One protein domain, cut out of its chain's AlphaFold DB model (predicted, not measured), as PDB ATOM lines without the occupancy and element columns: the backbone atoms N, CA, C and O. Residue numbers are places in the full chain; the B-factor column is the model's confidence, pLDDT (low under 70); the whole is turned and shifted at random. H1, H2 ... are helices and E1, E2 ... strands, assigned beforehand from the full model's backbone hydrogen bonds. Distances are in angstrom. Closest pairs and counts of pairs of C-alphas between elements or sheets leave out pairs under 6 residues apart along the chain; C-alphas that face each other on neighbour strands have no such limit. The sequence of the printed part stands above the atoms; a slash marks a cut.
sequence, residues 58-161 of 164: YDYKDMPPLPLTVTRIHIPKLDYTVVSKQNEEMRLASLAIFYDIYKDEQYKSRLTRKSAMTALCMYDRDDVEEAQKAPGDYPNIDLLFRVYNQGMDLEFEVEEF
ATOM      1  N   TYR A  58     214.613 282.104 295.453       51.62
ATOM      2  CA  TYR A  58     214.453 282.807 296.721       51.62
ATOM      3  C   TYR A  58     213.461 283.970 296.544       51.62
ATOM      4  O   TYR A  58     213.608 284.766 295.623       51.62
ATOM      5  N   ASP A  59     212.452 284.068 297.417       54.44
ATOM      6  CA  ASP A  59     211.737 285.332 297.638       54.44
ATOM      7  C   ASP A  59     212.714 286.273 298.370       54.44
ATOM      8  O   ASP A  59     213.548 285.808 299.151       54.44
ATOM      9  N   TYR A  60     212.635 287.592 298.179       51.06
ATOM     10  CA  TYR A  60     213.550 288.567 298.808       51.06
ATOM     11  C   TYR A  60     213.604 288.440 300.347       51.06
ATOM     12  O   TYR A  60     214.541 288.904 300.997       51.06
ATOM     13  N   LYS A  61     212.592 287.800 300.944       56.59
ATOM     14  CA  LYS A  61     212.492 287.466 302.373       56.59
ATOM     15  C   LYS A  61     213.437 286.348 302.825       56.59
ATOM     16  O   LYS A  61     213.710 286.257 304.018       56.59
ATOM     17  N   ASP A  62     213.923 285.525 301.901       66.00
ATOM     18  CA  ASP A  62     214.794 284.373 302.156       66.00
ATOM     19  C   ASP A  62     216.280 284.673 301.882       66.00
ATOM     20  O   ASP A  62     217.136 283.798 302.050       66.00
ATOM     21  N   MET A  63     216.604 285.903 301.464       63.69
ATOM     22  CA  MET A  63     217.980 286.336 301.231       63.69
ATOM     23  C   MET A  63     218.836 286.263 302.512       63.69
ATOM     24  O   MET A  63     218.360 286.633 303.593       63.69
ATOM     25  N   PRO A  64     220.119 285.852 302.419       70.12
ATOM     26  CA  PRO A  64     221.026 285.877 303.561       70.12
ATOM     27  C   PRO A  64     221.166 287.296 304.134       70.12
ATOM     28  O   PRO A  64     221.147 288.273 303.377       70.12
ATOM     29  N   PRO A  65     221.346 287.442 305.460       74.25
ATOM     30  CA  PRO A  65     221.555 288.749 306.064       74.25
ATOM     31  C   PRO A  65     222.830 289.405 305.520       74.25
ATOM     32  O   PRO A  65     223.858 288.746 305.348       74.25
ATOM     33  N   LEU A  66     222.770 290.720 305.291       74.62
ATOM     34  CA  LEU A  66     223.900 291.481 304.763       74.62
ATOM     35  C   LEU A  66     225.080 291.482 305.749       74.62
ATOM     36  O   LEU A  66     224.916 291.871 306.912       74.62
ATOM     37  N   PRO A  67     226.284 291.095 305.306       78.56
ATOM     38  CA  PRO A  67     227.457 291.084 306.161       78.56
ATOM     39  C   PRO A  67     228.101 292.469 306.240       78.56
ATOM     40  O   PRO A  67     228.956 292.828 305.437       78.56
ATOM     41  N   LEU A  68     227.719 293.235 307.263       77.69
ATOM     42  CA  LEU A  68     228.175 294.619 307.465       77.69
ATOM     43  C   LEU A  68     229.693 294.764 307.696       77.69
ATOM     44  O   LEU A  68     230.224 295.870 307.618       77.69
ATOM     45  N   THR A  69     230.386 293.668 308.013       83.44
ATOM     46  CA  THR A  69     231.829 293.650 308.278       83.44
ATOM     47  C   THR A  69     232.667 293.405 307.031       83.44
ATOM     48  O   THR A  69     233.875 293.587 307.094       83.44
ATOM     49  N   VAL A  70     232.088 293.006 305.897       85.75
ATOM     50  CA  VAL A  70     232.865 292.653 304.699       85.75
ATOM     51  C   VAL A  70     233.233 293.908 303.910       85.75
ATOM     52  O   VAL A  70     232.377 294.711 303.557       85.75
ATOM     53  N   THR A  71     234.519 294.078 303.605       87.06
ATOM     54  CA  THR A  71     235.033 295.204 302.809       87.06
ATOM     55  C   THR A  71     235.227 294.841 301.347       87.06
ATOM     56  O   THR A  71     235.063 295.701 300.471       87.06
ATOM     57  N   ARG A  72     235.597 293.587 301.068       92.69
ATOM     58  CA  ARG A  72     235.882 293.113 299.714       92.69
ATOM     59  C   ARG A  72     235.705 291.604 299.598       92.69
ATOM     60  O   ARG A  72     236.123 290.863 300.480       92.69
ATOM     61  N   ILE A  73     235.143 291.169 298.473       92.94
ATOM     62  CA  ILE A  73     235.155 289.771 298.027       92.94
ATOM     63  C   ILE A  73     235.895 289.711 296.690       92.94
ATOM     64  O   ILE A  73     235.482 290.345 295.710       92.94
ATOM     65  N   HIS A  74     236.985 288.951 296.646       94.94
ATOM     66  CA  HIS A  74     237.899 288.893 295.509       94.94
ATOM     67  C   HIS A  74     238.167 287.453 295.072       94.94
ATOM     68  O   HIS A  74     238.280 286.560 295.900       94.94
ATOM     69  N   ILE A  75     238.286 287.226 293.763       94.31
ATOM     70  CA  ILE A  75     238.751 285.973 293.165       94.31
ATOM     71  C   ILE A  75     240.151 286.218 292.582       94.31
ATOM     72  O   ILE A  75     240.250 286.719 291.453       94.31
ATOM     73  N   PRO A  76     241.231 285.847 293.296       93.38
ATOM     74  CA  PRO A  76     242.603 286.171 292.895       93.38
ATOM     75  C   PRO A  76     242.980 285.597 291.529       93.38
ATOM     76  O   PRO A  76     243.590 286.263 290.699       93.38
ATOM     77  N   LYS A  77     242.550 284.362 291.245       93.62
ATOM     78  CA  LYS A  77     242.886 283.651 290.000       93.62
ATOM     79  C   LYS A  77     242.387 284.350 288.731       93.62
ATOM     80  O   LYS A  77     242.924 284.100 287.656       93.62
ATOM     81  N   LEU A  78     241.342 285.169 288.841       92.88
ATOM     82  CA  LEU A  78     240.761 285.911 287.720       92.88
ATOM     83  C   LEU A  78     241.031 287.415 287.800       92.88
ATOM     84  O   LEU A  78     240.530 288.141 286.948       92.88
ATOM     85  N   ASP A  79     241.756 287.867 288.825       93.94
ATOM     86  CA  ASP A  79     241.861 289.278 289.202       93.94
ATOM     87  C   ASP A  79     240.487 289.989 289.230       93.94
ATOM     88  O   ASP A  79     240.304 291.113 288.767       93.94
ATOM     89  N   TYR A  80     239.462 289.289 289.733       93.56
ATOM     90  CA  TYR A  80     238.074 289.748 289.660       93.56
ATOM     91  C   TYR A  80     237.550 290.142 291.038       93.56
ATOM     92  O   TYR A  80     237.645 289.366 291.992       93.56
ATOM     93  N   THR A  81     236.963 291.333 291.159       94.62
ATOM     94  CA  THR A  81     236.332 291.795 292.405       94.62
ATOM     95  C   THR A  81     234.817 291.680 292.292       94.62
ATOM     96  O   THR A  81     234.190 292.372 291.489       94.62
ATOM     97  N   VAL A  82     234.229 290.816 293.120       91.69
ATOM     98  CA  VAL A  82     232.781 290.570 293.146       91.69
ATOM     99  C   VAL A  82     232.061 291.778 293.748       91.69
ATOM    100  O   VAL A  82     231.146 292.343 293.137       91.69
ATOM    101  N   VAL A  83     232.521 292.198 294.929       91.44
ATOM    102  CA  VAL A  83     232.042 293.374 295.663       91.44
ATOM    103  C   VAL A  83     233.230 294.055 296.334       91.44
ATOM    104  O   VAL A  83     234.128 293.388 296.852       91.44
ATOM    105  N   SER A  84     233.229 295.383 296.327       90.75
ATOM    106  CA  SER A  84     234.094 296.231 297.140       90.75
ATOM    107  C   SER A  84     233.252 297.298 297.832       90.75
ATOM    108  O   SER A  84     232.160 297.628 297.372       90.75
ATOM    109  N   LYS A  85     233.782 297.914 298.892       83.12
ATOM    110  CA  LYS A  85     233.101 299.012 299.601       83.12
ATOM    111  C   LYS A  85     232.611 300.142 298.678       83.12
ATOM    112  O   LYS A  85     231.614 300.786 298.969       83.12
ATOM    113  N   GLN A  86     233.294 300.374 297.555       83.88
ATOM    114  CA  GLN A  86     232.949 301.429 296.595       83.88
ATOM    115  C   GLN A  86     231.684 301.128 295.779       83.88
ATOM    116  O   GLN A  86     231.037 302.056 295.308       83.88
ATOM    117  N   ASN A  87     231.345 299.850 295.575       84.94
ATOM    118  CA  ASN A  87     230.196 299.426 294.768       84.94
ATOM    119  C   ASN A  87     229.187 298.566 295.543       84.94
ATOM    120  O   ASN A  87     228.259 298.021 294.948       84.94
ATOM    121  N   GLU A  88     229.368 298.461 296.859       81.62
ATOM    122  CA  GLU A  88     228.576 297.622 297.753       81.62
ATOM    123  C   GLU A  88     227.086 297.953 297.698       81.62
ATOM    124  O   GLU A  88     226.273 297.044 297.556       81.62
ATOM    125  N   GLU A  89     226.727 299.241 297.732       79.44
ATOM    126  CA  GLU A  89     225.329 299.694 297.740       79.44
ATOM    127  C   GLU A  89     224.551 299.226 296.501       79.44
ATOM    128  O   GLU A  89     223.370 298.904 296.593       79.44
ATOM    129  N   MET A  90     225.225 299.114 295.353       82.12
ATOM    130  CA  MET A  90     224.630 298.618 294.106       82.12
ATOM    131  C   MET A  90     224.682 297.089 293.986       82.12
ATOM    132  O   MET A  90     224.108 296.520 293.063       82.12
ATOM    133  N   ARG A  91     225.409 296.402 294.876       85.19
ATOM    134  CA  ARG A  91     225.701 294.962 294.785       85.19
ATOM    135  C   ARG A  91     225.382 294.204 296.072       85.19
ATOM    136  O   ARG A  91     225.953 293.139 296.308       85.19
ATOM    137  N   LEU A  92     224.432 294.699 296.864       86.50
ATOM    138  CA  LEU A  92     224.019 294.100 298.138       86.50
ATOM    139  C   LEU A  92     223.603 292.628 297.991       86.50
ATOM    140  O   LEU A  92     224.020 291.792 298.791       86.50
ATOM    141  N   ALA A  93     222.871 292.289 296.924       88.00
ATOM    142  CA  ALA A  93     222.509 290.902 296.627       88.00
ATOM    143  C   ALA A  93     223.743 290.014 296.427       88.00
ATOM    144  O   ALA A  93     223.880 288.963 297.049       88.00
ATOM    145  N   SER A  94     224.698 290.492 295.628       91.44
ATOM    146  CA  SER A  94     225.949 289.768 295.382       91.44
ATOM    147  C   SER A  94     226.778 289.624 296.658       91.44
ATOM    148  O   SER A  94     227.364 288.571 296.886       91.44
ATOM    149  N   LEU A  95     226.810 290.655 297.508       91.19
ATOM    150  CA  LEU A  95     227.514 290.609 298.787       91.19
ATOM    151  C   LEU A  95     226.952 289.499 299.683       91.19
ATOM    152  O   LEU A  95     227.711 288.657 300.159       91.19
ATOM    153  N   ALA A  96     225.632 289.489 299.887       90.31
ATOM    154  CA  ALA A  96     224.960 288.490 300.713       90.31
ATOM    155  C   ALA A  96     225.180 287.069 300.176       90.31
ATOM    156  O   ALA A  96     225.585 286.185 300.928       90.31
ATOM    157  N   ILE A  97     224.966 286.863 298.872       91.44
ATOM    158  CA  ILE A  97     225.062 285.547 298.229       91.44
ATOM    159  C   ILE A  97     226.490 284.998 298.304       91.44
ATOM    160  O   ILE A  97     226.701 283.880 298.765       91.44
ATOM    161  N   PHE A  98     227.494 285.768 297.878       93.50
ATOM    162  CA  PHE A  98     228.870 285.265 297.852       93.50
ATOM    163  C   PHE A  98     229.427 285.032 299.257       93.50
ATOM    164  O   PHE A  98     230.180 284.080 299.466       93.50
ATOM    165  N   TYR A  99     229.042 285.858 300.230       92.25
ATOM    166  CA  TYR A  99     229.455 285.651 301.611       92.25
ATOM    167  C   TYR A  99     228.781 284.437 302.265       92.25
ATOM    168  O   TYR A  99     229.430 283.720 303.027       92.25
ATOM    169  N   ASP A 100     227.514 284.163 301.941       90.56
ATOM    170  CA  ASP A 100     226.815 282.950 302.382       90.56
ATOM    171  C   ASP A 100     227.528 281.689 301.871       90.56
ATOM    172  O   ASP A 100     227.897 280.813 302.654       90.56
ATOM    173  N   ILE A 101     227.865 281.663 300.575       91.44
ATOM    174  CA  ILE A 101     228.659 280.581 299.977       91.44
ATOM    175  C   ILE A 101     230.042 280.462 300.643       91.44
ATOM    176  O   ILE A 101     230.539 279.348 300.818       91.44
ATOM    177  N   TYR A 102     230.674 281.578 301.018       91.06
ATOM    178  CA  TYR A 102     231.979 281.568 301.685       91.06
ATOM    179  C   TYR A 102     231.949 280.958 303.081       91.06
ATOM    180  O   TYR A 102     232.862 280.204 303.427       91.06
ATOM    181  N   LYS A 103     230.910 281.265 303.861       90.00
ATOM    182  CA  LYS A 103     230.729 280.743 305.219       90.00
ATOM    183  C   LYS A 103     230.300 279.287 305.262       90.00
ATOM    184  O   LYS A 103     230.513 278.621 306.274       90.00
ATOM    185  N   ASP A 104     229.668 278.803 304.204       87.06
ATOM    186  CA  ASP A 104     229.172 277.442 304.170       87.06
ATOM    187  C   ASP A 104     230.313 276.437 303.925       87.06
ATOM    188  O   ASP A 104     230.869 276.304 302.828       87.06
ATOM    189  N   GLU A 105     230.640 275.679 304.977       87.69
ATOM    190  CA  GLU A 105     231.689 274.654 304.982       87.69
ATOM    191  C   GLU A 105     231.523 273.619 303.859       87.69
ATOM    192  O   GLU A 105     232.512 273.035 303.406       87.69
ATOM    193  N   GLN A 106     230.298 273.402 303.358       88.31
ATOM    194  CA  GLN A 106     230.055 272.441 302.283       88.31
ATOM    195  C   GLN A 106     230.752 272.829 300.973       88.31
ATOM    196  O   GLN A 106     231.056 271.953 300.157       88.31
ATOM    197  N   TYR A 107     230.980 274.127 300.762       87.88
ATOM    198  CA  TYR A 107     231.641 274.661 299.575       87.88
ATOM    199  C   TYR A 107     233.119 274.962 299.815       87.88
ATOM    200  O   TYR A 107     233.825 275.279 298.860       87.88
ATOM    201  N   LYS A 108     233.603 274.822 301.061       89.12
ATOM    202  CA  LYS A 108     235.003 275.051 301.455       89.12
ATOM    203  C   LYS A 108     235.550 276.395 300.962       89.12
ATOM    204  O   LYS A 108     236.694 276.454 300.527       89.12
ATOM    205  N   SER A 109     234.710 277.431 300.968       90.12
ATOM    206  CA  SER A 109     235.066 278.773 300.492       90.12
ATOM    207  C   SER A 109     235.513 278.820 299.016       90.12
ATOM    208  O   SER A 109     236.411 279.573 298.643       90.12
ATOM    209  N   ARG A 110     234.889 277.998 298.155       93.50
ATOM    210  CA  ARG A 110     235.212 277.907 296.719       93.50
ATOM    211  C   ARG A 110     233.999 278.052 295.806       93.50
ATOM    212  O   ARG A 110     232.899 277.561 296.083       93.50
ATOM    213  N   LEU A 111     234.227 278.680 294.653       94.44
ATOM    214  CA  LEU A 111     233.292 278.797 293.543       94.44
ATOM    215  C   LEU A 111     233.521 277.617 292.608       94.44
ATOM    216  O   LEU A 111     234.421 277.606 291.771       94.44
ATOM    217  N   THR A 112     232.690 276.609 292.800       95.00
ATOM    218  CA  THR A 112     232.635 275.381 292.017       95.00
ATOM    219  C   THR A 112     231.342 275.376 291.220       95.00
ATOM    220  O   THR A 112     230.439 276.174 291.473       95.00
ATOM    221  N   ARG A 113     231.172 274.409 290.317       93.81
ATOM    222  CA  ARG A 113     229.896 274.219 289.614       93.81
ATOM    223  C   ARG A 113     228.692 274.111 290.566       93.81
ATOM    224  O   ARG A 113     227.629 274.637 290.253       93.81
ATOM    225  N   LYS A 114     228.859 273.457 291.724       91.56
ATOM    226  CA  LYS A 114     227.784 273.283 292.713       91.56
ATOM    227  C   LYS A 114     227.434 274.608 293.398       91.56
ATOM    228  O   LYS A 114     226.266 274.976 293.403       91.56
ATOM    229  N   SER A 115     228.422 275.328 293.936       93.50
ATOM    230  CA  SER A 115     228.175 276.625 294.584       93.50
ATOM    231  C   SER A 115     227.699 277.686 293.596       93.50
ATOM    232  O   SER A 115     226.835 278.480 293.948       93.50
ATOM    233  N   ALA A 116     228.177 277.661 292.347       94.31
ATOM    234  CA  ALA A 116     227.701 278.563 291.305       94.31
ATOM    235  C   ALA A 116     226.220 278.335 290.968       94.31
ATOM    236  O   ALA A 116     225.470 279.295 290.838       94.31
ATOM    237  N   MET A 117     225.783 277.074 290.882       92.38
ATOM    238  CA  MET A 117     224.370 276.745 290.680       92.38
ATOM    239  C   MET A 117     223.507 277.225 291.851       92.38
ATOM    240  O   MET A 117     222.476 277.847 291.620       92.38
ATOM    241  N   THR A 118     223.943 276.988 293.093       90.38
ATOM    242  CA  THR A 118     223.243 277.486 294.287       90.38
ATOM    243  C   THR A 118     223.123 279.009 294.263       90.38
ATOM    244  O   THR A 118     222.026 279.527 294.435       90.38
ATOM    245  N   ALA A 119     224.219 279.721 293.987       91.88
ATOM    246  CA  ALA A 119     224.232 281.179 293.922       91.88
ATOM    247  C   ALA A 119     223.312 281.728 292.818       91.88
ATOM    248  O   ALA A 119     222.586 282.685 293.059       91.88
ATOM    249  N   LEU A 120     223.279 281.102 291.633       92.38
ATOM    250  CA  LEU A 120     222.359 281.486 290.551       92.38
ATOM    251  C   LEU A 120     220.885 281.342 290.951       92.38
ATOM    252  O   LEU A 120     220.068 282.145 290.522       92.38
ATOM    253  N   CYS A 121     220.541 280.351 291.778       89.25
ATOM    254  CA  CYS A 121     219.178 280.193 292.290       89.25
ATOM    255  C   CYS A 121     218.792 281.244 293.342       89.25
ATOM    256  O   CYS A 121     217.606 281.388 293.625       89.25
ATOM    257  N   MET A 122     219.765 281.945 293.931       88.31
ATOM    258  CA  MET A 122     219.536 282.992 294.935       88.31
ATOM    259  C   MET A 122     219.300 284.376 294.327       88.31
ATOM    260  O   MET A 122     218.831 285.259 295.036       88.31
ATOM    261  N   TYR A 123     219.635 284.573 293.050       89.62
ATOM    262  CA  TYR A 123     219.260 285.780 292.318       89.62
ATOM    263  C   TYR A 123     217.808 285.709 291.861       89.62
ATOM    264  O   TYR A 123     217.275 284.620 291.636       89.62
ATOM    265  N   ASP A 124     217.203 286.875 291.648       89.50
ATOM    266  CA  ASP A 124     215.883 286.963 291.045       89.50
ATOM    267  C   ASP A 124     215.901 286.369 289.636       89.50
ATOM    268  O   ASP A 124     216.862 286.492 288.871       89.50
ATOM    269  N   ARG A 125     214.810 285.689 289.281       86.75
ATOM    270  CA  ARG A 125     214.699 285.030 287.979       86.75
ATOM    271  C   ARG A 125     214.858 286.020 286.829       86.75
ATOM    272  O   ARG A 125     215.519 285.683 285.848       86.75
ATOM    273  N   ASP A 126     214.274 287.203 286.967       89.81
ATOM    274  CA  ASP A 126     214.318 288.238 285.940       89.81
ATOM    275  C   ASP A 126     215.759 288.727 285.719       89.81
ATOM    276  O   ASP A 126     216.204 288.748 284.574       89.81
ATOM    277  N   ASP A 127     216.538 288.950 286.788       90.19
ATOM    278  CA  ASP A 127     217.963 289.312 286.702       90.19
ATOM    279  C   ASP A 127     218.796 288.226 286.004       90.19
ATOM    280  O   ASP A 127     219.658 288.508 285.172       90.19
ATOM    281  N   VAL A 128     218.538 286.953 286.319       91.38
ATOM    282  CA  VAL A 128     219.250 285.815 285.714       91.38
ATOM    283  C   VAL A 128     218.907 285.663 284.228       91.38
ATOM    284  O   VAL A 128     219.767 285.288 283.426       91.38
ATOM    285  N   GLU A 129     217.655 285.915 283.843       92.19
ATOM    286  CA  GLU A 129     217.224 285.907 282.444       92.19
ATOM    287  C   GLU A 129     217.745 287.127 281.671       92.19
ATOM    288  O   GLU A 129     218.078 287.001 280.491       92.19
ATOM    289  N   GLU A 130     217.824 288.294 282.308       91.81
ATOM    290  CA  GLU A 130     218.358 289.518 281.715       91.81
ATOM    291  C   GLU A 130     219.869 289.420 281.496       91.81
ATOM    292  O   GLU A 130     220.332 289.669 280.384       91.81
ATOM    293  N   ALA A 131     220.620 288.900 282.472       92.69
ATOM    294  CA  ALA A 131     222.052 288.621 282.342       92.69
ATOM    295  C   ALA A 131     222.384 287.718 281.138       92.69
ATOM    296  O   ALA A 131     223.371 287.928 280.436       92.69
ATOM    297  N   GLN A 132     221.530 286.730 280.837       90.00
ATOM    298  CA  GLN A 132     221.709 285.877 279.652       90.00
ATOM    299  C   GLN A 132     221.498 286.625 278.331       90.00
ATOM    300  O   GLN A 132     222.078 286.244 277.312       90.00
ATOM    301  N   LYS A 133     220.644 287.651 278.327       93.12
ATOM    302  CA  LYS A 133     220.332 288.465 277.142       93.12
ATOM    303  C   LYS A 133     221.347 289.591 276.951       93.12
ATOM    304  O   LYS A 133     221.636 289.937 275.807       93.12
ATOM    305  N   ALA A 134     221.893 290.122 278.044       91.75
ATOM    306  CA  ALA A 134     222.838 291.230 278.067       91.75
ATOM    307  C   ALA A 134     224.105 290.889 278.889       91.75
ATOM    308  O   ALA A 134     224.269 291.361 280.017       91.75
ATOM    309  N   PRO A 135     225.028 290.075 278.334       88.50
ATOM    310  CA  PRO A 135     226.292 289.775 278.999       88.50
ATOM    311  C   PRO A 135     227.109 291.048 279.239       88.50
ATOM    312  O   PRO A 135     227.320 291.841 278.320       88.50
ATOM    313  N   GLY A 136     227.631 291.208 280.450       88.75
ATOM    314  CA  GLY A 136     228.414 292.361 280.892       88.75
ATOM    315  C   GLY A 136     227.660 293.292 281.840       88.75
ATOM    316  O   GLY A 136     228.299 293.880 282.715       88.75
ATOM    317  N   ASP A 137     226.332 293.373 281.734       89.81
ATOM    318  CA  ASP A 137     225.509 294.230 282.602       89.81
ATOM    319  C   ASP A 137     225.391 293.643 284.019       89.81
ATOM    320  O   ASP A 137     225.343 294.371 285.014       89.81
ATOM    321  N   TYR A 138     225.470 292.312 284.125       93.25
ATOM    322  CA  TYR A 138     225.393 291.553 285.372       93.25
ATOM    323  C   TYR A 138     226.670 290.730 285.587       93.25
ATOM    324  O   TYR A 138     226.630 289.497 285.634       93.25
ATOM    325  N   PRO A 139     227.833 291.374 285.788       94.00
ATOM    326  CA  PRO A 139     229.130 290.701 285.712       94.00
ATOM    327  C   PRO A 139     229.313 289.604 286.777       94.00
ATOM    328  O   PRO A 139     230.040 288.633 286.565       94.00
ATOM    329  N   ASN A 140     228.618 289.714 287.916       94.88
ATOM    330  CA  ASN A 140     228.612 288.672 288.943       94.88
ATOM    331  C   ASN A 140     227.789 287.447 288.522       94.88
ATOM    332  O   ASN A 140     228.225 286.325 288.760       94.88
ATOM    333  N   ILE A 141     226.643 287.641 287.865       95.25
ATOM    334  CA  ILE A 141     225.826 286.542 287.333       95.25
ATOM    335  C   ILE A 141     226.567 285.875 286.161       95.25
ATOM    336  O   ILE A 141     226.658 284.647 286.104       95.25
ATOM    337  N   ASP A 142     227.210 286.664 285.299       95.69
ATOM    338  CA  ASP A 142     228.039 286.168 284.194       95.69
ATOM    339  C   ASP A 142     229.203 285.302 284.679       95.69
ATOM    340  O   ASP A 142     229.480 284.232 284.125       95.69
ATOM    341  N   LEU A 143     229.877 285.731 285.751       95.69
ATOM    342  CA  LEU A 143     230.910 284.941 286.412       95.69
ATOM    343  C   LEU A 143     230.360 283.578 286.858       95.69
ATOM    344  O   LEU A 143     231.008 282.555 286.629       95.69
ATOM    345  N   LEU A 144     229.176 283.541 287.473       95.62
ATOM    346  CA  LEU A 144     228.564 282.293 287.930       95.62
ATOM    347  C   LEU A 144     228.217 281.371 286.760       95.62
ATOM    348  O   LEU A 144     228.520 280.177 286.817       95.62
ATOM    349  N   PHE A 145     227.670 281.914 285.669       95.56
ATOM    350  CA  PHE A 145     227.452 281.145 284.443       95.56
ATOM    351  C   PHE A 145     228.753 280.584 283.884       95.56
ATOM    352  O   PHE A 145     228.804 279.415 283.492       95.56
ATOM    353  N   ARG A 146     229.825 281.379 283.877       95.19
ATOM    354  CA  ARG A 146     231.141 280.933 283.420       95.19
ATOM    355  C   ARG A 146     231.655 279.771 284.262       95.19
ATOM    356  O   ARG A 146     232.057 278.754 283.697       95.19
ATOM    357  N   VAL A 147     231.597 279.884 285.588       95.38
ATOM    358  CA  VAL A 147     232.016 278.809 286.502       95.38
ATOM    359  C   VAL A 147     231.176 277.553 286.295       95.38
ATOM    360  O   VAL A 147     231.731 276.459 286.188       95.38
ATOM    361  N   TYR A 148     229.854 277.704 286.190       93.88
ATOM    362  CA  TYR A 148     228.931 276.590 286.009       93.88
ATOM    363  C   TYR A 148     229.155 275.851 284.679       93.88
ATOM    364  O   TYR A 148     229.273 274.624 284.672       93.88
ATOM    365  N   ASN A 149     229.264 276.588 283.571       94.00
ATOM    366  CA  ASN A 149     229.389 276.026 282.224       94.00
ATOM    367  C   ASN A 149     230.790 275.472 281.936       94.00
ATOM    368  O   ASN A 149     230.918 274.443 281.279       94.00
ATOM    369  N   GLN A 150     231.842 276.136 282.426       95.00
ATOM    370  CA  GLN A 150     233.233 275.723 282.194       95.00
ATOM    371  C   GLN A 150     233.751 274.763 283.275       95.00
ATOM    372  O   GLN A 150     234.877 274.284 283.172       95.00
ATOM    373  N   GLY A 151     232.953 274.475 284.310       92.25
ATOM    374  CA  GLY A 151     233.353 273.604 285.418       92.25
ATOM    375  C   GLY A 151     234.555 274.147 286.189       92.25
ATOM    376  O   GLY A 151     235.416 273.374 286.605       92.25
ATOM    377  N   MET A 152     234.643 275.473 286.334       94.31
ATOM    378  CA  MET A 152     235.769 276.094 287.027       94.31
ATOM    379  C   MET A 152     235.722 275.771 288.522       94.31
ATOM    380  O   MET A 152     234.661 275.551 289.107       94.31
ATOM    381  N   ASP A 153     236.903 275.784 289.125       94.81
ATOM    382  CA  ASP A 153     237.088 275.737 290.566       94.81
ATOM    383  C   ASP A 153     237.986 276.914 290.952       94.81
ATOM    384  O   ASP A 153     239.153 276.997 290.535       94.81
ATOM    385  N   LEU A 154     237.384 277.879 291.642       94.88
ATOM    386  CA  LEU A 154     237.984 279.155 292.005       94.88
ATOM    387  C   LEU A 154     237.893 279.343 293.512       94.88
ATOM    388  O   LEU A 154     236.866 279.069 294.120       94.88
ATOM    389  N   GLU A 155     238.952 279.854 294.108       93.25
ATOM    390  CA  GLU A 155     238.944 280.305 295.494       93.25
ATOM    391  C   GLU A 155     238.554 281.783 295.533       93.25
ATOM    392  O   GLU A 155     238.933 282.541 294.631       93.25
ATOM    393  N   PHE A 156     237.778 282.179 296.538       89.44
ATOM    394  CA  PHE A 156     237.503 283.586 296.813       89.44
ATOM    395  C   PHE A 156     237.982 283.954 298.213       89.44
ATOM    396  O   PHE A 156     237.816 283.206 299.174       89.44
ATOM    397  N   GLU A 157     238.572 285.134 298.299       91.69
ATOM    398  CA  GLU A 157     239.073 285.745 299.515       91.69
ATOM    399  C   GLU A 157     238.074 286.802 299.979       91.69
ATOM    400  O   GLU A 157     237.537 287.571 299.172       91.69
ATOM    401  N   VAL A 158     237.826 286.830 301.286       91.88
ATOM    402  CA  VAL A 158     236.961 287.819 301.923       91.88
ATOM    403  C   VAL A 158     237.804 288.651 302.874       91.88
ATOM    404  O   VAL A 158     238.389 288.134 303.823       91.88
ATOM    405  N   GLU A 159     237.853 289.951 302.615       90.94
ATOM    406  CA  GLU A 159     238.448 290.925 303.521       90.94
ATOM    407  C   GLU A 159     237.339 291.452 304.445       90.94
ATOM    408  O   GLU A 159     236.304 291.933 303.972       90.94
ATOM    409  N   GLU A 160     237.538 291.343 305.761       86.12
ATOM    410  CA  GLU A 160     236.613 291.855 306.778       86.12
ATOM    411  C   GLU A 160     237.248 293.019 307.554       86.12
ATOM    412  O   GLU A 160     238.410 292.970 307.962       86.12
ATOM    413  N   PHE A 161     236.467 294.067 307.807       78.75
ATOM    414  CA  PHE A 161     236.813 295.129 308.736       78.75
ATOM    415  C   PHE A 161     236.607 294.642 310.173       78.75
ATOM    416  O   PHE A 161     235.475 294.475 310.630       78.75
TER     417      PHE A 161
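AT A GLANCE: This is residues 58 to 161 of the 164 residues of the protein "Predicted protein" of Chlamydomonas reinhardtii (UniProt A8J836). A small three-stranded sheet forms one end of the domain, with H1 crossing one of its faces; H2 and H4 pack together beyond H1, and H3 makes the opposite end. The sheet is antiparallel in the order E2, E1, E3. The printed part has 104 residues with four named helices and three named strands, in the order E1, E2, H1, H2, H3, H4, E3, a mixed class. It is compact, with a radius of gyration of the C-alphas of 12.6 A and spans of 36 by 28 by 25 A.

IN THESE COORDINATES: E1, residues 70 to 75, begins with C-alpha 70 at (232.865, 292.653, 304.699) and is 14.6 A long. E2 is residues 80 to 84. H1, residues 92 to 103, is 16.5 A long; H2 is residues 113 to 122, H3 125 to 133. H4, residues 139 to 150, is 15.9 A long. E3, residues 157 to 160, ends with C-alpha 160 at (236.613, 291.855, 306.778).

HOW THE PARTS SIT: N 73 and O 83 of E1 and E2, a hairpin, are 2.9 A apart, within hydrogen-bond range, as are N 71 and O 159 of E1 and E3 at 2.8 A. H1 is on the sheet at a height of 9.1 A, across the strands at 67 degrees to E2 on the local plane. H1 and H4 on one face of the sheet give two layers, helices and sheet. H1 touches H2, with the C-alphas of Ile 97 and Ala 119 closest at 6.2 A. H2 touches H4, closest C-alphas Arg 113 and Tyr 148 at 4.4 A. H3 touches H4, about perpendicular at 76 degrees, closest C-alphas Ala 131 and Ile 141 at 6.6 A. In H1 to H4 every O i to N i+4 pair is within hydrogen-bond range.

THE WHOLE: The C-alphas farthest apart, Lys 133 and Phe 161, are 36.3 A apart. The printed part has no cut, and no link is long. Residues 58 to 63 have pLDDT under 70.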